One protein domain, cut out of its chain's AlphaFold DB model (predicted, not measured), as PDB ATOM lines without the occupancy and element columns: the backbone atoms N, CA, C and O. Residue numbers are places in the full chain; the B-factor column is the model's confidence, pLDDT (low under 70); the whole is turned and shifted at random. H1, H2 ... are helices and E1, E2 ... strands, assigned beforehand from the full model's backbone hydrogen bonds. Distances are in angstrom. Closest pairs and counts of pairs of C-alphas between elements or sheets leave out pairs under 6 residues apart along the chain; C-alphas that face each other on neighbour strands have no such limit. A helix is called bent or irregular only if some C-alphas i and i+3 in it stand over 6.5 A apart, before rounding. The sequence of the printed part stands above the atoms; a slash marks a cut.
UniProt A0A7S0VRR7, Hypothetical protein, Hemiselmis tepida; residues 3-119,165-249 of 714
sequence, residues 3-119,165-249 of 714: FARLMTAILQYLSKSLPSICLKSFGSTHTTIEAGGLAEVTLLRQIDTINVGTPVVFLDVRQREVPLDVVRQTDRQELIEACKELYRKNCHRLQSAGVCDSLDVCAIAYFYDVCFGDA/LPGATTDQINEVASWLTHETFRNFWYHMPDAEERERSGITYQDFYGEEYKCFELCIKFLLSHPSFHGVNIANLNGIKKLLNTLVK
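This is residues 3 to 119 and 165 to 249 of the 714 residues of the protein "Hypothetical protein" of Hemiselmis tepida (UniProt A0A7S0VRR7). A small sheet of parallel strands, in the order E1 E2 E3, has H10 over one face and H6 with H3 over the other; beyond H6, the long helices H5, H7 and H9 make a helical body. H1 lies at one end of the longest axis and H8 at the other. The printed part has 202 residues with ten named helices and three named strands, in the order H1 E1 H2 H3 E2 H4 H5 H6 H7 H8 H9 E3 H10, and is mostly helix. It is compact, with a radius of gyration of the C-alphas of 17.7 A and spans of 56 by 46 by 31 A.

H1, residues 3 to 17, begins at C-alpha 3 (131.675, 92.452, 141.495) and is 21.0 A long. E1 is 22 to 25, H2 33 to 36, H3 44 to 51, E2 56 to 60 and H4 68 to 71. H5, 76 to 95, spans 28.5 A; H6, 105 to 116, 16.6 A; H7, 170 to 190, 30.3 A. H8 is 195 to 200, H9 205 to 225 with 26.0 A, and E3 229 to 233. H10, 234 to 248, spans 18.1 A and ends at C-alpha 248 (154.629, 84.688, 130.554). H9 and H10 are irregular: C-alphas 208 and 211 are 8.8 A apart, C-alphas 235 and 238 8.7 A; H9 has a kink of 74 degrees near residue 212.

E1 and E2 are parallel at 21 degrees, with N 57 and O 22 at 2.8 A, within hydrogen-bond range; E2 and E3 are parallel at 22 degrees, with N 58 and O 230 at 2.8 A. E1, H2, H3 and E2 form a strand-helix-strand unit, two parallel neighbour strands joined through helices, with a right-handed crossover. The sheet and the helices on both its faces make three layers: H3 at a height of 8.5 A over the sheet and H6 at 6.4 A are on the same face, and H10 at 9.4 A is on the opposite face. H5, H6 and H7 form an up and down bundle, each helix running against the one before; H5 and H6 are a helical hairpin, closest at the C-alphas of Ile 80 and Val 114, 6.3 A. The hub H9 touches H2, H3, H6 and H7, the last closest at the C-alphas of Ala 177 and Ile 220, 5.5 A. H1 only just touches H3, with 3 pairs of C-alphas within 8 A, the closest those of Thr 8 and Asp 48, 7.5 A. H4 touches H5, closest at the C-alphas of Val 70 and Ala 82, 6.3 A; H8 is close to but not clearly touching H7, with the C-alphas of Trp 189 and Ala 195 6.2 A apart. Every O i to N i+4 pair is within hydrogen-bond range in H3, H5, H7 and H8, against 10 of 11 in H1, 6 of 8 in H6, 13 of 17 in H9 and 9 of 11 in H10; H2 and H4 are too short for such a pair.

The two C-alphas farthest apart, those of Ser 17 and Arg 200, are 56.6 A apart. Residues 120 to 164 are not printed, and C-alphas 119 and 165 are 10.9 A apart across the cut. Of the links printed whole, none is long. The mean pLDDT of the printed part is 83.0, with 22 residues under 70, among them 34 to 41.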
ATOM      1  N   PHE A   3     130.572  93.416 141.390       69.06
ATOM      2  CA  PHE A   3     131.675  92.452 141.495       69.06
ATOM      3  C   PHE A   3     132.374  92.186 140.154       69.06
ATOM      4  O   PHE A   3     133.587  92.328 140.067       69.06
ATOM      5  N   ALA A   4     131.620  91.900 139.086       64.25
ATOM      6  CA  ALA A   4     132.188  91.666 137.756       64.25
ATOM      7  C   ALA A   4     132.988  92.877 137.235       64.25
ATOM      8  O   ALA A   4     134.092  92.713 136.719       64.25
ATOM      9  N   ARG A   5     132.483  94.106 137.443       71.06
ATOM     10  CA  ARG A   5     133.196  95.344 137.078       71.06
ATOM     11  C   ARG A   5     134.480  95.522 137.890       71.06
ATOM     12  O   ARG A   5     135.510  95.840 137.307       71.06
ATOM     13  N   LEU A   6     134.431  95.275 139.202       79.06
ATOM     14  CA  LEU A   6     135.611  95.304 140.071       79.06
ATOM     15  C   LEU A   6     136.648  94.260 139.634       79.06
ATOM     16  O   LEU A   6     137.817  94.593 139.489       79.06
ATOM     17  N   MET A   7     136.229  93.024 139.361       73.94
ATOM     18  CA  MET A   7     137.136  91.950 138.959       73.94
ATOM     19  C   MET A   7     137.752  92.201 137.576       73.94
ATOM     20  O   MET A   7     138.941  91.969 137.386       73.94
ATOM     21  N   THR A   8     136.992  92.732 136.612       72.81
ATOM     22  CA  THR A   8     137.553  93.175 135.322       72.81
ATOM     23  C   THR A   8     138.519  94.353 135.499       72.81
ATOM     24  O   THR A   8     139.572  94.354 134.871       72.81
ATOM     25  N   ALA A   9     138.243  95.313 136.390       78.25
ATOM     26  CA  ALA A   9     139.173  96.407 136.694       78.25
ATOM     27  C   ALA A   9     140.465  95.919 137.384       78.25
ATOM     28  O   ALA A   9     141.550  96.390 137.052       78.25
ATOM     29  N   ILE A  10     140.368  94.939 138.292       79.94
ATOM     30  CA  ILE A  10     141.525  94.278 138.917       79.94
ATOM     31  C   ILE A  10     142.353  93.546 137.856       79.94
ATOM     32  O   ILE A  10     143.560  93.756 137.790       79.94
ATOM     33  N   LEU A  11     141.724  92.762 136.973       73.44
ATOM     34  CA  LEU A  11     142.426  92.106 135.864       73.44
ATOM     35  C   LEU A  11     143.102  93.127 134.930       73.44
ATOM     36  O   LEU A  11     144.249  92.916 134.559       73.44
ATOM     37  N   GLN A  12     142.455  94.258 134.621       76.50
ATOM     38  CA  GLN A  12     143.035  95.352 133.817       76.50
ATOM     39  C   GLN A  12     144.182  96.103 134.495       76.50
ATOM     40  O   GLN A  12     144.967  96.753 133.804       76.50
ATOM     41  N   TYR A  13     144.267  96.071 135.823       78.12
ATOM     42  CA  TYR A  13     145.412  96.596 136.558       78.12
ATOM     43  C   TYR A  13     146.554  95.573 136.557       78.12
ATOM     44  O   TYR A  13     147.675  95.888 136.159       78.12
ATOM     45  N   LEU A  14     146.252  94.320 136.907       73.06
ATOM     46  CA  LEU A  14     147.240  93.246 136.992       73.06
ATOM     47  C   LEU A  14     147.857  92.896 135.628       73.06
ATOM     48  O   LEU A  14     149.073  92.763 135.569       73.06
ATOM     49  N   SER A  15     147.090  92.842 134.529       70.38
ATOM     50  CA  SER A  15     147.636  92.561 133.185       70.38
ATOM     51  C   SER A  15     148.564  93.664 132.662       70.38
ATOM     52  O   SER A  15     149.450  93.410 131.844       70.38
ATOM     53  N   LYS A  16     148.407  94.902 133.156       67.31
ATOM     54  CA  LYS A  16     149.304  96.027 132.849       67.31
ATOM     55  C   LYS A  16     150.591  95.972 133.666       67.31
ATOM     56  O   LYS A  16     151.654  96.225 133.092       67.31
ATOM     57  N   SER A  17     150.503  95.626 134.949       64.62
ATOM     58  CA  SER A  17     151.635  95.651 135.884       64.62
ATOM     59  C   SER A  17     152.451  94.356 135.954       64.62
ATOM     60  O   SER A  17     153.630  94.425 136.278       64.62
ATOM     61  N   LEU A  18     151.860  93.192 135.667       69.31
ATOM     62  CA  LEU A  18     152.464  91.873 135.885       69.31
ATOM     63  C   LEU A  18     152.316  90.952 134.658       69.31
ATOM     64  O   LEU A  18     151.402  91.139 133.850       69.31
ATOM     65  N   PRO A  19     153.176  89.925 134.520       68.38
ATOM     66  CA  PRO A  19     152.962  88.842 133.568       68.38
ATOM     67  C   PRO A  19     151.771  87.986 134.019       68.38
ATOM     68  O   PRO A  19     151.861  87.235 134.990       68.38
ATOM     69  N   SER A  20     150.644  88.090 133.318       75.56
ATOM     70  CA  SER A  20     149.445  87.286 133.581       75.56
ATOM     71  C   SER A  20     149.135  86.350 132.420       75.56
ATOM     72  O   SER A  20     149.180  86.768 131.267       75.56
ATOM     73  N   ILE A  21     148.728  85.121 132.734       84.31
ATOM     74  CA  ILE A  21     148.233  84.128 131.779       84.31
ATOM     75  C   ILE A  21     147.003  83.432 132.360       84.31
ATOM     76  O   ILE A  21     146.926  83.203 133.567       84.31
ATOM     77  N   CYS A  22     146.030  83.109 131.514       86.69
ATOM     78  CA  CYS A  22     144.812  82.416 131.913       86.69
ATOM     79  C   CYS A  22     144.829  80.977 131.390       86.69
ATOM     80  O   CYS A  22     144.973  80.747 130.191       86.69
ATOM     81  N   LEU A  23     144.681  80.011 132.298       89.62
ATOM     82  CA  LEU A  23     144.608  78.584 131.989       89.62
ATOM     83  C   LEU A  23     143.182  78.088 132.229       89.62
ATOM     84  O   LEU A  23     142.636  78.304 133.312       89.62
ATOM     85  N   LYS A  24     142.600  77.374 131.259       90.88
ATOM     86  CA  LYS A  24     141.340  76.634 131.446       90.88
ATOM     87  C   LYS A  24     141.470  75.199 130.947       90.88
ATOM     88  O   LYS A  24     142.273  74.900 130.070       90.88
ATOM     89  N   SER A  25     140.691  74.302 131.537       88.75
ATOM     90  CA  SER A  25     140.611  72.881 131.186       88.75
ATOM     91  C   SER A  25     139.208  72.350 131.501       88.75
ATOM     92  O   SER A  25     138.391  73.075 132.070       88.75
ATOM     93  N   PHE A  26     138.947  71.090 131.151       87.00
ATOM     94  CA  PHE A  26     137.678  70.388 131.356       87.00
ATOM     95  C   PHE A  26     136.499  70.996 130.581       87.00
ATOM     96  O   PHE A  26     136.492  70.910 129.353       87.00
ATOM     97  N   GLY A  27     135.511  71.550 131.288       82.12
ATOM     98  CA  GLY A  27     134.248  72.038 130.741       82.12
ATOM     99  C   GLY A  27     133.970  73.509 131.075       82.12
ATOM    100  O   GLY A  27     134.629  74.109 131.932       82.12
ATOM    101  N   SER A  28     132.977  74.097 130.417       85.00
ATOM    102  CA  SER A  28     132.442  75.429 130.698       85.00
ATOM    103  C   SER A  28     130.973  75.377 131.126       85.00
ATOM    104  O   SER A  28     130.278  74.380 130.939       85.00
ATOM    105  N   THR A  29     130.490  76.452 131.749       82.19
ATOM    106  CA  THR A  29     129.054  76.630 132.000       82.19
ATOM    107  C   THR A  29     128.433  77.366 130.817       82.19
ATOM    108  O   THR A  29     128.812  78.507 130.539       82.19
ATOM    109  N   HIS A  30     127.476  76.733 130.143       81.25
ATOM    110  CA  HIS A  30     126.628  77.384 129.144       81.25
ATOM    111  C   HIS A  30     125.607  78.279 129.864       81.25
ATOM    112  O   HIS A  30     125.053  77.876 130.886       81.25
ATOM    113  N   THR A  31     125.426  79.511 129.383       76.25
ATOM    114  CA  THR A  31     124.480  80.504 129.924       76.25
ATOM    115  C   THR A  31     124.058  81.475 128.820       76.25
ATOM    116  O   THR A  31     124.751  81.610 127.808       76.25
ATOM    117  N   THR A  32     123.001  82.259 129.048       75.88
ATOM    118  CA  THR A  32     122.723  83.464 128.243       75.88
ATOM    119  C   THR A  32     123.795  84.546 128.446       75.88
ATOM    120  O   THR A  32     124.591  84.491 129.392       75.88
ATOM    121  N   ILE A  33     123.815  85.564 127.576       70.44
ATOM    122  CA  ILE A  33     124.782  86.677 127.647       70.44
ATOM    123  C   ILE A  33     124.590  87.500 128.934       70.44
ATOM    124  O   ILE A  33     125.572  87.872 129.578       70.44
ATOM    125  N   GLU A  34     123.343  87.749 129.346       65.19
ATOM    126  CA  GLU A  34     123.042  88.536 130.552       65.19
ATOM    127  C   GLU A  34     123.467  87.818 131.844       65.19
ATOM    128  O   GLU A  34     124.020  88.442 132.755       65.19
ATOM    129  N   ALA A  35     123.273  86.495 131.907       64.62
ATOM    130  CA  ALA A  35     123.717  85.663 133.023       64.62
ATOM    131  C   ALA A  35     125.237  85.398 133.002       64.62
ATOM    132  O   ALA A  35     125.857  85.231 134.056       64.62
ATOM    133  N   GLY A  36     125.863  85.408 131.821       58.09
ATOM    134  CA  GLY A  36     127.270  85.045 131.640       58.09
ATOM    135  C   GLY A  36     128.273  85.953 132.358       58.09
ATOM    136  O   GLY A  36     129.375  85.512 132.680       58.09
ATOM    137  N   GLY A  37     127.877  87.192 132.676       55.25
ATOM    138  CA  GLY A  37     128.646  88.131 133.505       55.25
ATOM    139  C   GLY A  37     128.541  87.903 135.024       55.25
ATOM    140  O   GLY A  37     129.093  88.695 135.793       55.25
ATOM    141  N   LEU A  38     127.811  86.873 135.466       55.34
ATOM    142  CA  LEU A  38     127.665  86.461 136.871       55.34
ATOM    143  C   LEU A  38     128.219  85.055 137.151       55.34
ATOM    144  O   LEU A  38     128.611  84.789 138.284       55.34
ATOM    145  N   ALA A  39     128.254  84.167 136.154       62.31
ATOM    146  CA  ALA A  39     128.721  82.790 136.311       62.31
ATOM    147  C   ALA A  39     130.242  82.658 136.086       62.31
ATOM    148  O   ALA A  39     130.788  83.115 135.082       62.31
ATOM    149  N   GLU A  40     130.938  82.008 137.022       59.72
ATOM    150  CA  GLU A  40     132.409  82.052 137.111       59.72
ATOM    151  C   GLU A  40     133.142  81.218 136.041       59.72
ATOM    152  O   GLU A  40     134.294  81.510 135.718       59.72
ATOM    153  N   VAL A  41     132.486  80.201 135.462       65.50
ATOM    154  CA  VAL A  41     133.117  79.182 134.592       65.50
ATOM    155  C   VAL A  41     132.612  79.235 133.135       65.50
ATOM    156  O   VAL A  41     132.822  78.306 132.354       65.50
ATOM    157  N   THR A  42     131.993  80.337 132.706       81.19
ATOM    158  CA  THR A  42     131.533  80.540 131.311       81.19
ATOM    159  C   THR A  42     132.692  80.738 130.329       81.19
ATOM    160  O   THR A  42     133.798  81.087 130.749       81.19
ATOM    161  N   LEU A  43     132.468  80.542 129.020       85.44
ATOM    162  CA  LEU A  43     133.430  80.953 127.975       85.44
ATOM    163  C   LEU A  43     133.558  82.481 127.868       85.44
ATOM    164  O   LEU A  43     134.659  82.998 127.663       85.44
ATOM    165  N   LEU A  44     132.454  83.206 128.079       84.06
ATOM    166  CA  LEU A  44     132.401  84.670 128.035       84.06
ATOM    167  C   LEU A  44     133.448  85.305 128.966       84.06
ATOM    168  O   LEU A  44     134.096  86.287 128.605       84.06
ATOM    169  N   ARG A  45     133.703  84.689 130.129       81.19
ATOM    170  CA  ARG A  45     134.708  85.182 131.074       81.19
ATOM    171  C   ARG A  45     136.155  85.063 130.573       81.19
ATOM    172  O   ARG A  45     137.005  85.808 131.044       81.19
ATOM    173  N   GLN A  46     136.453  84.183 129.614       86.75
ATOM    174  CA  GLN A  46     137.775  84.134 128.973       86.75
ATOM    175  C   GLN A  46     137.887  85.140 127.823       86.75
ATOM    176  O   GLN A  46     138.967  85.679 127.599       86.75
ATOM    177  N   ILE A  47     136.774  85.477 127.168       86.19
ATOM    178  CA  ILE A  47     136.703  86.581 126.198       86.19
ATOM    179  C   ILE A  47     136.947  87.923 126.902       86.19
ATOM    180  O   ILE A  47     137.754  88.718 126.427       86.19
ATOM    181  N   ASP A  48     136.360  88.137 128.086       82.50
ATOM    182  CA  ASP A  48     136.734  89.240 128.989       82.50
ATOM    183  C   ASP A  48     138.252  89.276 129.240       82.50
ATOM    184  O   ASP A  48     138.880  90.324 129.113       82.50
ATOM    185  N   THR A  49     138.858  88.137 129.595       81.88
ATOM    186  CA  THR A  49     140.294  88.043 129.907       81.88
ATOM    187  C   THR A  49     141.184  88.365 128.700       81.88
ATOM    188  O   THR A  49     142.152  89.113 128.845       81.88
ATOM    189  N   ILE A  50     140.814  87.896 127.506       83.25
ATOM    190  CA  ILE A  50     141.479  88.235 126.240       83.25
ATOM    191  C   ILE A  50     141.380  89.738 125.947       83.25
ATOM    192  O   ILE A  50     142.394  90.382 125.692       83.25
ATOM    193  N   ASN A  51     140.183  90.324 126.061       80.88
ATOM    194  CA  ASN A  51     139.945  91.758 125.843       80.88
ATOM    195  C   ASN A  51     140.675  92.660 126.863       80.88
ATOM    196  O   ASN A  51     140.823  93.863 126.651       80.88
ATOM    197  N   VAL A  52     141.144  92.083 127.971       76.19
ATOM    198  CA  VAL A  52     141.978  92.724 129.000       76.19
ATOM    199  C   VAL A  52     143.490  92.603 128.703       76.19
ATOM    200  O   VAL A  52     144.317  93.158 129.433       76.19
ATOM    201  N   GLY A  53     143.861  91.954 127.597       72.69
ATOM    202  CA  GLY A  53     145.243  91.788 127.134       72.69
ATOM    203  C   GLY A  53     145.968  90.583 127.738       72.69
ATOM    204  O   GLY A  53     147.187  90.487 127.615       72.69
ATOM    205  N   THR A  54     145.244  89.673 128.393       80.94
ATOM    206  CA  THR A  54     145.809  88.469 129.011       80.94
ATOM    207  C   THR A  54     145.646  87.272 128.066       80.94
ATOM    208  O   THR A  54     144.507  86.940 127.730       80.94
ATOM    209  N   PRO A  55     146.730  86.585 127.654       85.38
ATOM    210  CA  PRO A  55     146.621  85.394 126.820       85.38
ATOM    211  C   PRO A  55     145.854  84.275 127.537       85.38
ATOM    212  O   PRO A  55     146.035  84.039 128.737       85.38
ATOM    213  N   VAL A  56     145.008  83.575 126.781       88.69
ATOM    214  CA  VAL A  56     144.204  82.441 127.253       88.69
ATOM    215  C   VAL A  56     144.704  81.167 126.589       88.69
ATOM    216  O   VAL A  56     144.765  81.081 125.365       88.69
ATOM    217  N   VAL A  57     145.012  80.161 127.404       91.12
ATOM    218  CA  VAL A  57     145.411  78.830 126.945       91.12
ATOM    219  C   VAL A  57     144.406  77.796 127.451       91.12
ATOM    220  O   VAL A  57     144.194  77.652 128.660       91.12
ATOM    221  N   PHE A  58     143.781  77.068 126.528       93.50
ATOM    222  CA  PHE A  58     142.924  75.926 126.838       93.50
ATOM    223  C   PHE A  58     143.736  74.630 126.758       93.50
ATOM    224  O   PHE A  58     144.390  74.345 125.757       93.50
ATOM    225  N   LEU A  59     143.673  73.839 127.828       91.69
ATOM    226  CA  LEU A  59     144.370  72.565 127.958       91.69
ATOM    227  C   LEU A  59     143.405  71.418 127.620       91.69
ATOM    228  O   LEU A  59     142.475  71.141 128.385       91.69
ATOM    229  N   ASP A  60     143.637  70.713 126.511       91.56
ATOM    230  CA  ASP A  60     143.021  69.404 126.292       91.56
ATOM    231  C   ASP A  60     143.733  68.366 127.166       91.56
ATOM    232  O   ASP A  60     144.889  68.004 126.934       91.56
ATOM    233  N   VAL A  61     143.034  67.907 128.204       90.12
ATOM    234  CA  VAL A  61     143.536  66.901 129.149       90.12
ATOM    235  C   VAL A  61     143.342  65.464 128.649       90.12
ATOM    236  O   VAL A  61     143.692  64.513 129.350       90.12
ATOM    237  N   ARG A  62     142.764  65.275 127.456       86.44
ATOM    238  CA  ARG A  62     142.436  63.954 126.912       86.44
ATOM    239  C   ARG A  62     143.615  63.344 126.171       86.44
ATOM    240  O   ARG A  62     144.259  63.991 125.347       86.44
ATOM    241  N   GLN A  63     143.838  62.052 126.401       81.25
ATOM    242  CA  GLN A  63     144.662  61.243 125.511       81.25
ATOM    243  C   GLN A  63     143.916  61.078 124.185       81.25
ATOM    244  O   GLN A  63     142.799  60.558 124.163       81.25
ATOM    245  N   ARG A  64     144.531  61.538 123.095       79.94
ATOM    246  CA  ARG A  64     144.058  61.317 121.728       79.94
ATOM    247  C   ARG A  64     145.020  60.391 121.008       79.94
ATOM    248  O   ARG A  64     146.231  60.510 121.162       79.94
ATOM    249  N   GLU A  65     144.457  59.510 120.199       73.88
ATOM    250  CA  GLU A  65     145.187  58.718 119.217       73.88
ATOM    251  C   GLU A  65     144.699  59.195 117.847       73.88
ATOM    252  O   GLU A  65     143.612  58.824 117.403       73.88
ATOM    253  N   VAL A  66     145.459  60.102 117.230       75.31
ATOM    254  CA  VAL A  66     145.182  60.607 115.879       75.31
ATOM    255  C   VAL A  66     145.959  59.728 114.892       75.31
ATOM    256  O   VAL A  66     147.175  59.592 115.046       75.31
ATOM    257  N   PRO A  67     145.297  59.058 113.929       76.56
ATOM    258  CA  PRO A  67     145.985  58.177 112.990       76.56
ATOM    259  C   PRO A  67     147.008  58.927 112.124       76.56
ATOM    260  O   PRO A  67     146.789  60.073 111.735       76.56
ATOM    261  N   LEU A  68     148.121  58.272 111.779       67.44
ATOM    262  CA  LEU A  68     149.201  58.872 110.974       67.44
ATOM    263  C   LEU A  68     148.749  59.268 109.558       67.44
ATOM    264  O   LEU A  68     149.368  60.119 108.931       67.44
ATOM    265  N   ASP A  69     147.689  58.644 109.058       68.81
ATOM    266  CA  ASP A  69     146.968  58.980 107.830       68.81
ATOM    267  C   ASP A  69     146.117  60.259 107.949       68.81
ATOM    268  O   ASP A  69     145.892  60.923 106.941       68.81
ATOM    269  N   VAL A  70     145.717  60.669 109.158       71.44
ATOM    270  CA  VAL A  70     145.047  61.958 109.414       71.44
ATOM    271  C   VAL A  70     146.074  63.086 109.562       71.44
ATOM    272  O   VAL A  70     145.918  64.131 108.944       71.44
ATOM    273  N   VAL A  71     147.179  62.857 110.280       66.69
ATOM    274  CA  VAL A  71     148.264  63.856 110.458       66.69
ATOM    275  C   VAL A  71     148.983  64.194 109.132       66.69
ATOM    276  O   VAL A  71     149.650  65.216 109.015       66.69
ATOM    277  N   ARG A  72     148.861  63.341 108.105       69.31
ATOM    278  CA  ARG A  72     149.538  63.481 106.797       69.31
ATOM    279  C   ARG A  72     148.662  64.024 105.663       69.31
ATOM    280  O   ARG A  72     149.051  63.895 104.502       69.31
ATOM    281  N   GLN A  73     147.493  64.587 105.964       73.19
ATOM    282  CA  GLN A  73     146.643  65.202 104.938       73.19
ATOM    283  C   GLN A  73     147.342  66.397 104.270       73.19
ATOM    284  O   GLN A  73     148.130  67.104 104.897       73.19
ATOM    285  N   THR A  74     147.070  66.601 102.980       71.69
ATOM    286  CA  THR A  74     147.702  67.657 102.166       71.69
ATOM    287  C   THR A  74     146.849  68.913 102.002       71.69
ATOM    288  O   THR A  74     147.355  69.916 101.502       71.69
ATOM    289  N   ASP A  75     145.596  68.883 102.455       85.00
ATOM    290  CA  ASP A  75     144.707  70.040 102.528       85.00
ATOM    291  C   ASP A  75     144.133  70.248 103.944       85.00
ATOM    292  O   ASP A  75     143.984  69.319 104.745       85.00
ATOM    293  N   ARG A  76     143.795  71.506 104.255       86.06
ATOM    294  CA  ARG A  76     143.243  71.926 105.546       86.06
ATOM    295  C   ARG A  76     141.781  71.501 105.730       86.06
ATOM    296  O   ARG A  76     141.420  71.168 106.856       86.06
ATOM    297  N   GLN A  77     140.949  71.469 104.682       89.50
ATOM    298  CA  GLN A  77     139.574  70.962 104.795       89.50
ATOM    299  C   GLN A  77     139.571  69.440 104.980       89.50
ATOM    300  O   GLN A  77     138.845  68.939 105.836       89.50
ATOM    301  N   GLU A  78     140.415  68.709 104.243       88.00
ATOM    302  CA  GLU A  78     140.573  67.252 104.401       88.00
ATOM    303  C   GLU A  78     140.966  66.876 105.843       88.00
ATOM    304  O   GLU A  78     140.348  65.996 106.450       88.00
ATOM    305  N   LEU A  79     141.923  67.605 106.435       87.75
ATOM    306  CA  LEU A  79     142.291  67.464 107.847       87.75
ATOM    307  C   LEU A  79     141.119  67.786 108.795       87.75
ATOM    308  O   LEU A  79     140.878  67.038 109.747       87.75
ATOM    309  N   ILE A  80     140.375  68.870 108.540       91.25
ATOM    310  CA  ILE A  80     139.212  69.275 109.344       91.25
ATOM    311  C   ILE A  80     138.126  68.186 109.339       91.25
ATOM    312  O   ILE A  80     137.680  67.790 110.418       91.25
ATOM    313  N   GLU A  81     137.728  67.653 108.178       92.50
ATOM    314  CA  GLU A  81     136.699  66.602 108.100       92.50
ATOM    315  C   GLU A  81     137.148  65.295 108.766       92.50
ATOM    316  O   GLU A  81     136.395  64.709 109.549       92.50
ATOM    317  N   ALA A  82     138.396  64.870 108.553       89.69
ATOM    318  CA  ALA A  82     138.945  63.695 109.228       89.69
ATOM    319  C   ALA A  82     138.944  63.859 110.764       89.69
ATOM    320  O   ALA A  82     138.614  62.926 111.506       89.69
ATOM    321  N   CYS A  83     139.238  65.065 111.258       90.81
ATOM    322  CA  CYS A  83     139.211  65.383 112.684       90.81
ATOM    323  C   CYS A  83     137.788  65.501 113.260       90.81
ATOM    324  O   CYS A  83     137.581  65.122 114.419       90.81
ATOM    325  N   LYS A  84     136.809  65.970 112.471       94.12
ATOM    326  CA  LYS A  84     135.373  65.963 112.809       94.12
ATOM    327  C   LYS A  84     134.839  64.535 112.957       94.12
ATOM    328  O   LYS A  84     134.197  64.223 113.962       94.12
ATOM    329  N   GLU A  85     135.157  63.647 112.016       91.94
ATOM    330  CA  GLU A  85     134.781  62.225 112.071       91.94
ATOM    331  C   GLU A  85     135.414  61.504 113.274       91.94
ATOM    332  O   GLU A  85     134.731  60.790 114.016       91.94
ATOM    333  N   LEU A  86     136.701  61.752 113.550       90.31
ATOM    334  CA  LEU A  86     137.381  61.201 114.728       90.31
ATOM    335  C   LEU A  86     136.757  61.694 116.049       90.31
ATOM    336  O   LEU A  86     136.684  60.935 117.023       90.31
ATOM    337  N   TYR A  87     136.269  62.937 116.093       92.12
ATOM    338  CA  TYR A  87     135.535  63.474 117.242       92.12
ATOM    339  C   TYR A  87     134.156  62.814 117.396       92.12
ATOM    340  O   TYR A  87     133.865  62.276 118.464       92.12
ATOM    341  N   ARG A  88     133.351  62.727 116.324       92.12
ATOM    342  CA  ARG A  88     132.051  62.017 116.324       92.12
ATOM    343  C   ARG A  88     132.166  60.580 116.814       92.12
ATOM    344  O   ARG A  88     131.385  60.154 117.662       92.12
ATOM    345  N   LYS A  89     133.175  59.844 116.342       90.94
ATOM    346  CA  LYS A  89     133.461  58.470 116.779       90.94
ATOM    347  C   LYS A  89     133.720  58.379 118.289       90.94
ATOM    348  O   LYS A  89     133.322  57.400 118.921       90.94
ATOM    349  N   ASN A  90     134.339  59.399 118.885       88.19
ATOM    350  CA  ASN A  90     134.510  59.493 120.333       88.19
ATOM    351  C   ASN A  90     133.211  59.871 121.061       88.19
ATOM    352  O   ASN A  90     132.910  59.243 122.075       88.19
ATOM    353  N   CYS A  91     132.403  60.796 120.531       88.56
ATOM    354  CA  CYS A  91     131.081  61.105 121.089       88.56
ATOM    355  C   CYS A  91     130.161  59.873 121.084       88.56
ATOM    356  O   CYS A  91     129.596  59.536 122.118       88.56
ATOM    357  N   HIS A  92     130.089  59.115 119.985       89.00
ATOM    358  CA  HIS A  92     129.315  57.867 119.916       89.00
ATOM    359  C   HIS A  92     129.811  56.790 120.895       89.00
ATOM    360  O   HIS A  92     129.006  56.051 121.466       89.00
ATOM    361  N   ARG A  93     131.125  56.712 121.150       88.50
ATOM    362  CA  ARG A  93     131.698  55.830 122.183       88.50
ATOM    363  C   ARG A  93     131.276  56.241 123.601       88.50
ATOM    364  O   ARG A  93     131.114  55.367 124.447       88.50
ATOM    365  N   LEU A  94     131.104  57.538 123.859       87.19
ATOM    366  CA  LEU A  94     130.598  58.063 125.132       87.19
ATOM    367  C   LEU A  94     129.082  57.823 125.266       87.19
ATOM    368  O   LEU A  94     128.657  57.239 126.263       87.19
ATOM    369  N   GLN A  95     128.294  58.130 124.227       86.94
ATOM    370  CA  GLN A  95     126.850  57.846 124.161       86.94
ATOM    371  C   GLN A  95     126.554  56.363 124.441       86.94
ATOM    372  O   GLN A  95     125.690  56.041 125.253       86.94
ATOM    373  N   SER A  96     127.337  55.456 123.842       87.88
ATOM    374  CA  SER A  96     127.239  53.997 124.042       87.88
ATOM    375  C   SER A  96     127.541  53.546 125.480       87.88
ATOM    376  O   SER A  96     127.187  52.436 125.864       87.88
ATOM    377  N   ALA A  97     128.203  54.394 126.272       88.25
ATOM    378  CA  ALA A  97     128.474  54.204 127.696       88.25
ATOM    379  C   ALA A  97     127.519  55.018 128.602       88.25
ATOM    380  O   ALA A  97     127.745  55.100 129.807       88.25
ATOM    381  N   GLY A  98     126.465  55.621 128.039       85.31
ATOM    382  CA  GLY A  98     125.447  56.377 128.775       85.31
ATOM    383  C   GLY A  98     125.841  57.809 129.158       85.31
ATOM    384  O   GLY A  98     125.137  58.421 129.958       85.31
ATOM    385  N   VAL A  99     126.929  58.359 128.604       88.06
ATOM    386  CA  VAL A  99     127.467  59.683 128.973       88.06
ATOM    387  C   VAL A  99     127.691  60.593 127.759       88.06
ATOM    388  O   VAL A  99     128.071  60.130 126.688       88.06
ATOM    389  N   CYS A 100     127.501  61.902 127.925       86.50
ATOM    390  CA  CYS A 100     127.821  62.908 126.909       86.50
ATOM    391  C   CYS A 100     129.272  63.418 127.041       86.50
ATOM    392  O   CYS A 100     129.918  63.232 128.075       86.50
ATOM    393  N   ASP A 101     129.791  64.088 126.005       87.00
ATOM    394  CA  ASP A 101     131.042  64.849 126.115       87.00
ATOM    395  C   ASP A 101     130.755  66.263 126.638       87.00
ATOM    396  O   ASP A 101     130.280  67.123 125.901       87.00
ATOM    397  N   SER A 102     131.033  66.497 127.921       85.12
ATOM    398  CA  SER A 102     130.941  67.810 128.574       85.12
ATOM    399  C   SER A 102     132.288  68.545 128.652       85.12
ATOM    400  O   SER A 102     132.409  69.545 129.359       85.12
ATOM    401  N   LEU A 103     133.318  68.062 127.945       90.12
ATOM    402  CA  LEU A 103     134.668  68.632 127.962       90.12
ATOM    403  C   LEU A 103     134.887  69.571 126.764       90.12
ATOM    404  O   LEU A 103     135.790  69.383 125.941       90.12
ATOM    405  N   ASP A 104     134.030  70.585 126.661       90.19
ATOM    406  CA  ASP A 104     133.987  71.556 125.564       90.19
ATOM    407  C   ASP A 104     135.256  72.420 125.463       90.19
ATOM    408  O   ASP A 104     135.784  72.607 124.368       90.19
ATOM    409  N   VAL A 105     135.824  72.870 126.587       92.19
ATOM    410  CA  VAL A 105     137.120  73.578 126.642       92.19
ATOM    411  C   VAL A 105     138.204  72.723 125.989       92.19
ATOM    412  O   VAL A 105     138.986  73.197 125.164       92.19
ATOM    413  N   CYS A 106     138.211  71.428 126.310       92.31
ATOM    414  CA  CYS A 106     139.110  70.443 125.725       92.31
ATOM    415  C   CYS A 106     138.764  70.099 124.263       92.31
ATOM    416  O   CYS A 106     139.555  69.438 123.591       92.31
ATOM    417  N   ALA A 107     137.581  70.453 123.755       93.12
ATOM    418  CA  ALA A 107     137.202  70.271 122.353       93.12
ATOM    419  C   ALA A 107     137.643  71.474 121.515       93.12
ATOM    420  O   ALA A 107     138.287  71.294 120.485       93.12
ATOM    421  N   ILE A 108     137.407  72.689 122.014       94.19
ATOM    422  CA  ILE A 108     137.889  73.948 121.432       94.19
ATOM    423  C   ILE A 108     139.426  73.952 121.375       94.19
ATOM    424  O   ILE A 108     139.997  74.327 120.356       94.19
ATOM    425  N   ALA A 109     140.105  73.460 122.422       91.38
ATOM    426  CA  ALA A 109     141.564  73.305 122.439       91.38
ATOM    427  C   ALA A 109     142.099  72.397 121.317       91.38
ATOM    428  O   ALA A 109     143.139  72.691 120.737       91.38
ATOM    429  N   TYR A 110     141.389  71.312 121.003       91.44
ATOM    430  CA  TYR A 110     141.742  70.412 119.903       91.44
ATOM    431  C   TYR A 110     141.422  71.029 118.545       91.44
ATOM    432  O   TYR A 110     142.275  71.027 117.669       91.44
ATOM    433  N   PHE A 111     140.235  71.612 118.361       92.12
ATOM    434  CA  PHE A 111     139.882  72.213 117.075       92.12
ATOM    435  C   PHE A 111     140.691  73.477 116.745       92.12
ATOM    436  O   PHE A 111     140.867  73.781 115.572       92.12
ATOM    437  N   TYR A 112     141.286  74.150 117.735       90.75
ATOM    438  CA  TYR A 112     142.344  75.139 117.502       90.75
ATOM    439  C   TYR A 112     143.571  74.522 116.810       90.75
ATOM    440  O   TYR A 112     144.042  75.047 115.806       90.75
ATOM    441  N   ASP A 113     144.057  73.388 117.312       85.81
ATOM    442  CA  ASP A 113     145.208  72.671 116.753       85.81
ATOM    443  C   ASP A 113     144.887  72.038 115.380       85.81
ATOM    444  O   ASP A 113     145.703  72.066 114.465       85.81
ATOM    445  N   VAL A 114     143.642  71.602 115.157       87.94
ATOM    446  CA  VAL A 114     143.146  71.202 113.822       87.94
ATOM    447  C   VAL A 114     143.102  72.387 112.839       87.94
ATOM    448  O   VAL A 114     143.340  72.206 111.644       87.94
ATOM    449  N   CYS A 115     142.829  73.609 113.310       85.31
ATOM    450  CA  CYS A 115     142.799  74.815 112.472       85.31
ATOM    451  C   CYS A 115     144.194  75.405 112.187       85.31
ATOM    452  O   CYS A 115     144.409  75.930 111.096       85.31
ATOM    453  N   PHE A 116     145.132  75.341 113.137       82.19
ATOM    454  CA  PHE A 116     146.421  76.056 113.070       82.19
ATOM    455  C   PHE A 116     147.668  75.161 113.204       82.19
ATOM    456  O   PHE A 116     148.794  75.665 113.185       82.19
ATOM    457  N   GLY A 117     147.491  73.847 113.329       78.00
ATOM    458  CA  GLY A 117     148.557  72.859 113.491       78.00
ATOM    459  C   GLY A 117     148.440  71.659 112.561       78.00
ATOM    460  O   GLY A 117     147.968  71.791 111.429       78.00
ATOM    461  N   ASP A 118     148.918  70.511 113.032       76.50
ATOM    462  CA  ASP A 118     148.916  69.201 112.358       76.50
ATOM    463  C   ASP A 118     147.949  68.190 113.023       76.50
ATOM    464  O   ASP A 118     147.787  67.069 112.538       76.50
ATOM    465  N   ALA A 119     147.281  68.611 114.106       77.50
ATOM    466  CA  ALA A 119     146.407  67.824 114.975       77.50
ATOM    467  C   ALA A 119     147.081  66.667 115.750       77.50
ATOM    468  O   ALA A 119     146.363  65.851 116.344       77.50
ATOM    469  N   LEU A 165     151.000  72.776 106.825       66.62
ATOM    470  CA  LEU A 165     149.781  73.223 106.137       66.62
ATOM    471  C   LEU A 165     149.453  74.685 106.494       66.62
ATOM    472  O   LEU A 165     149.535  75.042 107.674       66.62
ATOM    473  N   PRO A 166     148.969  75.516 105.547       73.31
ATOM    474  CA  PRO A 166     148.477  76.854 105.873       73.31
ATOM    475  C   PRO A 166     147.352  76.783 106.917       73.31
ATOM    476  O   PRO A 166     146.597  75.808 106.969       73.31
ATOM    477  N   GLY A 167     147.251  77.802 107.774       76.88
ATOM    478  CA  GLY A 167     146.183  77.896 108.772       76.88
ATOM    479  C   GLY A 167     144.794  78.010 108.134       76.88
ATOM    480  O   GLY A 167     144.660  78.493 107.010       76.88
ATOM    481  N   ALA A 168     143.769  77.562 108.856       83.19
ATOM    482  CA  ALA A 168     142.379  77.614 108.414       83.19
ATOM    483  C   ALA A 168     141.913  79.045 108.099       83.19
ATOM    484  O   ALA A 168     142.256  80.001 108.800       83.19
ATOM    485  N   THR A 169     141.102  79.189 107.050       86.69
ATOM    486  CA  THR A 169     140.509  80.478 106.674       86.69
ATOM    487  C   THR A 169     139.435  80.912 107.673       86.69
ATOM    488  O   THR A 169     138.877  80.100 108.411       86.69
ATOM    489  N   THR A 170     139.079  82.199 107.667       85.25
ATOM    490  CA  THR A 170     137.985  82.743 108.491       85.25
ATOM    491  C   THR A 170     136.669  81.983 108.291       85.25
ATOM    492  O   THR A 170     135.925  81.776 109.250       85.25
ATOM    493  N   ASP A 171     136.385  81.527 107.070       88.69
ATOM    494  CA  ASP A 171     135.177  80.758 106.765       88.69
ATOM    495  C   ASP A 171     135.256  79.340 107.346       88.69
ATOM    496  O   ASP A 171     134.312  78.908 108.003       88.69
ATOM    497  N   GLN A 172     136.404  78.663 107.226       89.62
ATOM    498  CA  GLN A 172     136.646  77.356 107.853       89.62
ATOM    499  C   GLN A 172     136.555  77.425 109.385       89.62
ATOM    500  O   GLN A 172     135.939  76.565 110.010       89.62
ATOM    501  N   ILE A 173     137.103  78.476 110.005       90.31
ATOM    502  CA  ILE A 173     137.006  78.709 111.455       90.31
ATOM    503  C   ILE A 173     135.542  78.918 111.875       90.31
ATOM    504  O   ILE A 173     135.089  78.339 112.866       90.31
ATOM    505  N   ASN A 174     134.778  79.704 111.109       90.88
ATOM    506  CA  ASN A 174     133.349  79.911 111.349       90.88
ATOM    507  C   ASN A 174     132.531  78.619 111.196       90.88
ATOM    508  O   ASN A 174     131.607  78.390 111.980       90.88
ATOM    509  N   GLU A 175     132.872  77.791 110.209       94.31
ATOM    510  CA  GLU A 175     132.235  76.506 109.925       94.31
ATOM    511  C   GLU A 175     132.506  75.495 111.050       94.31
ATOM    512  O   GLU A 175     131.564  74.960 111.637       94.31
ATOM    513  N   VAL A 176     133.776  75.321 111.444       93.94
ATOM    514  CA  VAL A 176     134.202  74.470 112.571       93.94
ATOM    515  C   VAL A 176     133.544  74.902 113.881       93.94
ATOM    516  O   VAL A 176     133.069  74.052 114.633       93.94
ATOM    517  N   ALA A 177     133.451  76.206 114.152       94.12
ATOM    518  CA  ALA A 177     132.806  76.715 115.360       94.12
ATOM    519  C   ALA A 177     131.287  76.454 115.389       94.12
ATOM    520  O   ALA A 177     130.744  76.071 116.430       94.12
ATOM    521  N   SER A 178     130.602  76.621 114.252       94.44
ATOM    522  CA  SER A 178     129.165  76.335 114.128       94.44
ATOM    523  C   SER A 178     128.885  74.832 114.242       94.44
ATOM    524  O   SER A 178     128.013  74.411 115.004       94.44
ATOM    525  N   TRP A 179     129.699  74.005 113.581       95.81
ATOM    526  CA  TRP A 179     129.646  72.545 113.662       95.81
ATOM    527  C   TRP A 179     129.904  72.025 115.087       95.81
ATOM    528  O   TRP A 179     129.154  71.182 115.581       95.81
ATOM    529  N   LEU A 180     130.914  72.557 115.785       94.31
ATOM    530  CA  LEU A 180     131.238  72.137 117.153       94.31
ATOM    531  C   LEU A 180     130.117  72.520 118.132       94.31
ATOM    532  O   LEU A 180     129.783  71.733 119.017       94.31
ATOM    533  N   THR A 181     129.488  73.682 117.937       93.44
ATOM    534  CA  THR A 181     128.286  74.108 118.676       93.44
ATOM    535  C   THR A 181     127.127  73.136 118.434       93.44
ATOM    536  O   THR A 181     126.550  72.620 119.394       93.44
ATOM    537  N   HIS A 182     126.833  72.829 117.165       93.44
ATOM    538  CA  HIS A 182     125.781  71.898 116.753       93.44
ATOM    539  C   HIS A 182     125.945  70.528 117.419       93.44
ATOM    540  O   HIS A 182     125.036  70.065 118.104       93.44
ATOM    541  N   GLU A 183     127.107  69.886 117.264       92.25
ATOM    542  CA  GLU A 183     127.336  68.552 117.828       92.25
ATOM    543  C   GLU A 183     127.361  68.583 119.369       92.25
ATOM    544  O   GLU A 183     126.897  67.633 119.993       92.25
ATOM    545  N   THR A 184     127.824  69.662 120.013       90.88
ATOM    546  CA  THR A 184     127.832  69.775 121.488       90.88
ATOM    547  C   THR A 184     126.411  69.790 122.063       90.88
ATOM    548  O   THR A 184     126.063  68.918 122.861       90.88
ATOM    549  N   PHE A 185     125.540  70.698 121.608       91.25
ATOM    550  CA  PHE A 185     124.160  70.755 122.115       91.25
ATOM    551  C   PHE A 185     123.303  69.563 121.670       91.25
ATOM    552  O   PHE A 185     122.464  69.098 122.440       91.25
ATOM    553  N   ARG A 186     123.559  68.996 120.483       90.38
ATOM    554  CA  ARG A 186     122.951  67.734 120.035       90.38
ATOM    555  C   ARG A 186     123.327  66.558 120.945       90.38
ATOM    556  O   ARG A 186     122.473  65.725 121.242       90.38
ATOM    557  N   ASN A 187     124.575  66.494 121.420       87.38
ATOM    558  CA  ASN A 187     124.999  65.492 122.402       87.38
ATOM    559  C   ASN A 187     124.297  65.686 123.756       87.38
ATOM    560  O   ASN A 187     123.890  64.699 124.357       87.38
ATOM    561  N   PHE A 188     124.111  66.920 124.235       88.56
ATOM    562  CA  PHE A 188     123.368  67.153 125.483       88.56
ATOM    563  C   PHE A 188     121.883  66.795 125.359       88.56
ATOM    564  O   PHE A 188     121.339  66.148 126.251       88.56
ATOM    565  N   TRP A 189     121.258  67.141 124.232       89.19
ATOM    566  CA  TRP A 189     119.867  66.798 123.934       89.19
ATOM    567  C   TRP A 189     119.615  65.288 123.954       89.19
ATOM    568  O   TRP A 189     118.667  64.839 124.587       89.19
ATOM    569  N   TYR A 190     120.502  64.488 123.352       85.88
ATOM    570  CA  TYR A 190     120.361  63.026 123.317       85.88
ATOM    571  C   TYR A 190     120.338  62.361 124.710       85.88
ATOM    572  O   TYR A 190     119.776  61.281 124.869       85.88
ATOM    573  N   HIS A 191     120.920  63.003 125.729       82.56
ATOM    574  CA  HIS A 191     120.913  62.520 127.116       82.56
ATOM    575  C   HIS A 191     119.846  63.207 128.000       82.56
ATOM    576  O   HIS A 191     119.827  62.994 129.214       82.56
ATOM    577  N   MET A 192     118.958  64.026 127.424       84.44
ATOM    578  CA  MET A 192     117.885  64.712 128.150       84.44
ATOM    579  C   MET A 192     116.656  63.787 128.309       84.44
ATOM    580  O   MET A 192     116.160  63.279 127.304       84.44
ATOM    581  N   PRO A 193     116.123  63.562 129.531       83.62
ATOM    582  CA  PRO A 193     115.085  62.546 129.769       83.62
ATOM    583  C   PRO A 193     113.764  62.731 129.008       83.62
ATOM    584  O   PRO A 193     113.044  61.756 128.811       83.62
ATOM    585  N   ASP A 194     113.435  63.959 128.607       87.00
ATOM    586  CA  ASP A 194     112.203  64.327 127.902       87.00
ATOM    587  C   ASP A 194     112.441  64.759 126.437       87.00
ATOM    588  O   ASP A 194     111.533  65.284 125.788       87.00
ATOM    589  N   ALA A 195     113.631  64.488 125.877       84.50
ATOM    590  CA  ALA A 195     113.992  64.839 124.498       84.50
ATOM    591  C   ALA A 195     112.985  64.319 123.459       84.50
ATOM    592  O   ALA A 195     112.495  65.090 122.637       84.50
ATOM    593  N   GLU A 196     112.609  63.036 123.526       84.62
ATOM    594  CA  GLU A 196     111.639  62.448 122.590       84.62
ATOM    595  C   GLU A 196     110.252  63.112 122.667       84.62
ATOM    596  O   GLU A 196     109.548  63.190 121.663       84.62
ATOM    597  N   GLU A 197     109.829  63.588 123.841       85.19
ATOM    598  CA  GLU A 197     108.532  64.257 124.015       85.19
ATOM    599  C   GLU A 197     108.564  65.694 123.465       85.19
ATOM    600  O   GLU A 197     107.604  66.162 122.840       85.19
ATOM    601  N   ARG A 198     109.713  66.368 123.599       86.12
ATOM    602  CA  ARG A 198     109.982  67.680 122.998       86.12
ATOM    603  C   ARG A 198     110.071  67.602 121.468       86.12
ATOM    604  O   ARG A 198     109.447  68.410 120.783       86.12
ATOM    605  N   GLU A 199     110.733  66.583 120.919       87.88
ATOM    606  CA  GLU A 199     110.777  66.351 119.467       87.88
ATOM    607  C   GLU A 199     109.388  66.036 118.890       87.88
ATOM    608  O   GLU A 199     109.006  66.593 117.860       87.88
ATOM    609  N   ARG A 200     108.575  65.224 119.582       87.38
ATOM    610  CA  ARG A 200     107.177  64.943 119.187       87.38
ATOM    611  C   ARG A 200     106.265  66.175 119.242       87.38
ATOM    612  O   ARG A 200     105.253  66.195 118.547       87.38
ATOM    613  N   SER A 201     106.613  67.190 120.034       86.44
ATOM    614  CA  SER A 201     105.931  68.494 120.056       86.44
ATOM    615  C   SER A 201     106.561  69.533 119.112       86.44
ATOM    616  O   SER A 201     106.109  70.676 119.070       86.44
ATOM    617  N   GLY A 202     107.546  69.133 118.297       87.88
ATOM    618  CA  GLY A 202     108.167  69.965 117.263       87.88
ATOM    619  C   GLY A 202     109.241  70.931 117.768       87.88
ATOM    620  O   GLY A 202     109.693  71.776 116.999       87.88
ATOM    621  N   ILE A 203     109.656  70.824 119.033       88.25
ATOM    622  CA  ILE A 203     110.715  71.650 119.619       88.25
ATOM    623  C   ILE A 203     112.067  71.029 119.261       88.25
ATOM    624  O   ILE A 203     112.358  69.907 119.680       88.25
ATOM    625  N   THR A 204     112.918  71.754 118.529       88.44
ATOM    626  CA  THR A 204     114.305  71.320 118.325       88.44
ATOM    627  C   THR A 204     115.180  71.717 119.514       88.44
ATOM    628  O   THR A 204     114.881  72.661 120.250       88.44
ATOM    629  N   TYR A 205     116.331  71.059 119.672       85.81
ATOM    630  CA  TYR A 205     117.329  71.479 120.659       85.81
ATOM    631  C   TYR A 205     117.838  72.914 120.410       85.81
ATOM    632  O   TYR A 205     118.212  73.600 121.358       85.81
ATOM    633  N   GLN A 206     117.828  73.401 119.161       87.38
ATOM    634  CA  GLN A 206     118.243  74.771 118.829       87.38
ATOM    635  C   GLN A 206     117.233  75.800 119.353       87.38
ATOM    636  O   GLN A 206     117.636  76.847 119.860       87.38
ATOM    637  N   ASP A 207     115.938  75.477 119.304       86.06
ATOM    638  CA  ASP A 207     114.873  76.300 119.884       86.06
ATOM    639  C   ASP A 207     114.889  76.239 121.418       86.06
ATOM    640  O   ASP A 207     114.700  77.260 122.078       86.06
ATOM    641  N   PHE A 208     115.160  75.058 121.987       87.50
ATOM    642  CA  PHE A 208     115.221  74.848 123.435       87.50
ATOM    643  C   PHE A 208     116.398  75.579 124.099       87.50
ATOM    644  O   PHE A 208     116.196  76.300 125.072       87.50
ATOM    645  N   TYR A 209     117.620  75.417 123.577       85.94
ATOM    646  CA  TYR A 209     118.808  76.098 124.112       85.94
ATOM    647  C   TYR A 209     118.910  77.561 123.645       85.94
ATOM    648  O   TYR A 209     119.573  78.365 124.297       85.94
ATOM    649  N   GLY A 210     118.249  77.931 122.541       88.69
ATOM    650  CA  GLY A 210     117.910  79.309 122.170       88.69
ATOM    651  C   GLY A 210     119.077  80.304 122.167       88.69
ATOM    652  O   GLY A 210     119.823  80.419 121.190       88.69
ATOM    653  N   GLU A 211     119.193  81.093 123.237       85.62
ATOM    654  CA  GLU A 211     120.277  82.066 123.414       85.62
ATOM    655  C   GLU A 211     121.603  81.439 123.846       85.62
ATOM    656  O   GLU A 211     122.654  81.943 123.455       85.62
ATOM    657  N   GLU A 212     121.586  80.346 124.612       86.38
ATOM    658  CA  GLU A 212     122.805  79.676 125.081       86.38
ATOM    659  C   GLU A 212     123.571  79.076 123.900       86.38
ATOM    660  O   GLU A 212     124.783  79.259 123.796       86.38
ATOM    661  N   TYR A 213     122.844  78.470 122.954       89.69
ATOM    662  CA  TYR A 213     123.383  77.981 121.683       89.69
ATOM    663  C   TYR A 213     124.117  79.094 120.916       89.69
ATOM    664  O   TYR A 213     125.282  78.950 120.544       89.69
ATOM    665  N   LYS A 214     123.458  80.246 120.736       89.19
ATOM    666  CA  LYS A 214     124.000  81.400 119.995       89.19
ATOM    667  C   LYS A 214     125.170  82.059 120.727       89.19
ATOM    668  O   LYS A 214     126.157  82.434 120.098       89.19
ATOM    669  N   CYS A 215     125.082  82.190 122.052       87.44
ATOM    670  CA  CYS A 215     126.157  82.723 122.885       87.44
ATOM    671  C   CYS A 215     127.405  81.837 122.792       87.44
ATOM    672  O   CYS A 215     128.510  82.345 122.599       87.44
ATOM    673  N   PHE A 216     127.223  80.519 122.857       90.12
ATOM    674  CA  PHE A 216     128.295  79.538 122.745       90.12
ATOM    675  C   PHE A 216     128.967  79.555 121.367       90.12
ATOM    676  O   PHE A 216     130.193  79.629 121.291       90.12
ATOM    677  N   GLU A 217     128.182  79.594 120.285       92.31
ATOM    678  CA  GLU A 217     128.703  79.691 118.916       92.31
ATOM    679  C   GLU A 217     129.547  80.956 118.711       92.31
ATOM    680  O   GLU A 217     130.669  80.888 118.202       92.31
ATOM    681  N   LEU A 218     129.042  82.110 119.163       90.38
ATOM    682  CA  LEU A 218     129.776  83.377 119.138       90.38
ATOM    683  C   LEU A 218     131.057  83.309 119.981       90.38
ATOM    684  O   LEU A 218     132.085  83.849 119.568       90.38
ATOM    685  N   CYS A 219     131.026  82.618 121.125       90.88
ATOM    686  CA  CYS A 219     132.211  82.440 121.957       90.88
ATOM    687  C   CYS A 219     133.291  81.607 121.258       90.88
ATOM    688  O   CYS A 219     134.452  82.013 121.261       90.88
ATOM    689  N   ILE A 220     132.937  80.480 120.629       93.25
ATOM    690  CA  ILE A 220     133.910  79.646 119.906       93.25
ATOM    691  C   ILE A 220     134.468  80.401 118.695       93.25
ATOM    692  O   ILE A 220     135.684  80.409 118.501       93.25
ATOM    693  N   LYS A 221     133.615  81.098 117.929       92.12
ATOM    694  CA  LYS A 221     134.040  81.937 116.795       92.12
ATOM    695  C   LYS A 221     135.038  83.012 117.224       92.12
ATOM    696  O   LYS A 221     136.068  83.169 116.571       92.12
ATOM    697  N   PHE A 222     134.783  83.703 118.338       90.00
ATOM    698  CA  PHE A 222     135.722  84.686 118.882       90.00
ATOM    699  C   PHE A 222     137.038  84.033 119.325       90.00
ATOM    700  O   PHE A 222     138.100  84.488 118.914       90.00
ATOM    701  N   LEU A 223     136.979  82.967 120.132       90.88
ATOM    702  CA  LEU A 223     138.167  82.303 120.681       90.88
ATOM    703  C   LEU A 223     139.078  81.764 119.570       90.88
ATOM    704  O   LEU A 223     140.253  82.114 119.538       90.88
ATOM    705  N   LEU A 224     138.544  80.982 118.625       89.75
ATOM    706  CA  LEU A 224     139.339  80.411 117.531       89.75
ATOM    707  C   LEU A 224     139.895  81.474 116.567       89.75
ATOM    708  O   LEU A 224     140.925  81.233 115.947       89.75
ATOM    709  N   SER A 225     139.260  82.645 116.459       86.62
ATOM    710  CA  SER A 225     139.742  83.741 115.602       86.62
ATOM    711  C   SER A 225     140.749  84.674 116.289       86.62
ATOM    712  O   SER A 225     141.313  85.546 115.627       86.62
ATOM    713  N   HIS A 226     140.957  84.567 117.608       83.75
ATOM    714  CA  HIS A 226     141.731  85.559 118.356       83.75
ATOM    715  C   HIS A 226     143.218  85.166 118.510       83.75
ATOM    716  O   HIS A 226     143.513  84.111 119.067       83.75
ATOM    717  N   PRO A 227     144.190  86.025 118.136       79.19
ATOM    718  CA  PRO A 227     145.616  85.659 118.122       79.19
ATOM    719  C   PRO A 227     146.216  85.354 119.508       79.19
ATOM    720  O   PRO A 227     147.200  84.629 119.600       79.19
ATOM    721  N   SER A 228     145.636  85.896 120.584       81.69
ATOM    722  CA  SER A 228     146.038  85.630 121.984       81.69
ATOM    723  C   SER A 228     145.316  84.439 122.638       81.69
ATOM    724  O   SER A 228     145.369  84.288 123.861       81.69
ATOM    725  N   PHE A 229     144.584  83.644 121.854       88.00
ATOM    726  CA  PHE A 229     144.007  82.374 122.284       88.00
ATOM    727  C   PHE A 229     144.857  81.213 121.761       88.00
ATOM    728  O   PHE A 229     145.285  81.240 120.607       88.00
ATOM    729  N   HIS A 230     145.071  80.187 122.590       88.06
ATOM    730  CA  HIS A 230     145.824  78.986 122.223       88.06
ATOM    731  C   HIS A 230     145.169  77.708 122.765       88.06
ATOM    732  O   HIS A 230     144.835  77.627 123.947       88.06
ATOM    733  N   GLY A 231     145.040  76.682 121.928       88.50
ATOM    734  CA  GLY A 231     144.740  75.309 122.345       88.50
ATOM    735  C   GLY A 231     146.012  74.460 122.401       88.50
ATOM    736  O   GLY A 231     146.860  74.586 121.524       88.50
ATOM    737  N   VAL A 232     146.164  73.619 123.431       89.00
ATOM    738  CA  VAL A 232     147.301  72.684 123.578       89.00
ATOM    739  C   VAL A 232     146.878  71.378 124.260       89.00
ATOM    740  O   VAL A 232     146.034  71.393 125.157       89.00
ATOM    741  N   ASN A 233     147.489  70.245 123.895       89.00
ATOM    742  CA  ASN A 233     147.242  68.948 124.540       89.00
ATOM    743  C   ASN A 233     148.315  68.600 125.593       89.00
ATOM    744  O   ASN A 233     149.514  68.780 125.367       89.00
ATOM    745  N   ILE A 234     147.902  68.045 126.740       88.00
ATOM    746  CA  ILE A 234     148.819  67.720 127.851       88.00
ATOM    747  C   ILE A 234     149.876  66.646 127.537       88.00
ATOM    748  O   ILE A 234     150.826  66.500 128.308       88.00
ATOM    749  N   ALA A 235     149.759  65.888 126.442       83.12
ATOM    750  CA  ALA A 235     150.774  64.907 126.054       83.12
ATOM    751  C   ALA A 235     152.148  65.561 125.773       83.12
ATOM    752  O   ALA A 235     153.193  64.991 126.143       83.12
ATOM    753  N   ASN A 236     152.144  66.789 125.235       78.31
ATOM    754  CA  ASN A 236     153.330  67.607 124.980       78.31
ATOM    755  C   ASN A 236     153.632  68.623 126.107       78.31
ATOM    756  O   ASN A 236     153.694  69.837 125.905       78.31
ATOM    757  N   LEU A 237     153.901  68.125 127.320       80.06
ATOM    758  CA  LEU A 237     154.324  68.960 128.462       80.06
ATOM    759  C   LEU A 237     155.572  69.832 128.192       80.06
ATOM    760  O   LEU A 237     155.771  70.830 128.886       80.06
ATOM    761  N   ASN A 238     156.423  69.464 127.226       73.31
ATOM    762  CA  ASN A 238     157.603  70.249 126.848       73.31
ATOM    763  C   ASN A 238     157.199  71.461 125.994       73.31
ATOM    764  O   ASN A 238     157.582  72.585 126.318       73.31
ATOM    765  N   GLY A 239     156.379  71.241 124.961       72.50
ATOM    766  CA  GLY A 239     155.782  72.289 124.133       72.50
ATOM    767  C   GLY A 239     154.952  73.262 124.963       72.50
ATOM    768  O   GLY A 239     155.179  74.466 124.877       72.50
ATOM    769  N   ILE A 240     154.108  72.754 125.872       81.69
ATOM    770  CA  ILE A 240     153.352  73.587 126.820       81.69
ATOM    771  C   ILE A 240     154.296  74.468 127.643       81.69
ATOM    772  O   ILE A 240     154.095  75.674 127.700       81.69
ATOM    773  N   LYS A 241     155.364  73.922 128.242       78.94
ATOM    774  CA  LYS A 241     156.339  74.746 128.984       78.94
ATOM    775  C   LYS A 241     157.015  75.797 128.099       78.94
ATOM    776  O   LYS A 241     157.233  76.910 128.567       78.94
ATOM    777  N   LYS A 242     157.327  75.470 126.841       72.12
ATOM    778  CA  LYS A 242     157.919  76.408 125.872       72.12
ATOM    779  C   LYS A 242     156.935  77.542 125.544       72.12
ATOM    780  O   LYS A 242     157.312  78.701 125.668       72.12
ATOM    781  N   LEU A 243     155.667  77.223 125.258       76.06
ATOM    782  CA  LEU A 243     154.588  78.196 125.038       76.06
ATOM    783  C   LEU A 243     154.351  79.079 126.269       76.06
ATOM    784  O   LEU A 243     154.375  80.300 126.151       76.06
ATOM    785  N   LEU A 244     154.150  78.484 127.450       79.38
ATOM    786  CA  LEU A 244     153.905  79.232 128.685       79.38
ATOM    787  C   LEU A 244     155.082  80.159 129.006       79.38
ATOM    788  O   LEU A 244     154.853  81.314 129.340       79.38
ATOM    789  N   ASN A 245     156.328  79.714 128.826       71.56
ATOM    790  CA  ASN A 245     157.498  80.577 128.998       71.56
ATOM    791  C   ASN A 245     157.541  81.733 127.983       71.56
ATOM    792  O   ASN A 245     158.003  82.812 128.343       71.56
ATOM    793  N   THR A 246     157.062  81.545 126.750       68.25
ATOM    794  CA  THR A 246     156.952  82.626 125.752       68.25
ATOM    795  C   THR A 246     155.821  83.606 126.079       68.25
ATOM    796  O   THR A 246     156.008  84.803 125.913       68.25
ATOM    797  N   LEU A 247     154.676  83.129 126.579       71.69
ATOM    798  CA  LEU A 247     153.510  83.961 126.916       71.69
ATOM    799  C   LEU A 247     153.631  84.681 128.273       71.69
ATOM    800  O   LEU A 247     153.055  85.750 128.457       71.69
ATOM    801  N   VAL A 248     154.349  84.091 129.234       65.31
ATOM    802  CA  VAL A 248     154.629  84.688 130.554       65.31
ATOM    803  C   VAL A 248     155.800  85.672 130.478       65.31
ATOM    804  O   VAL A 248     155.846  86.629 131.249       65.31
ATOM    805  N   LYS A 249     156.726  85.507 129.526       60.34
ATOM    806  CA  LYS A 249     157.695  86.562 129.207       60.34
ATOM    807  C   LYS A 249     156.942  87.723 128.560       60.34
ATOM    808  O   LYS A 249     156.304  87.558 127.529       60.34
TER     809      LYS A 249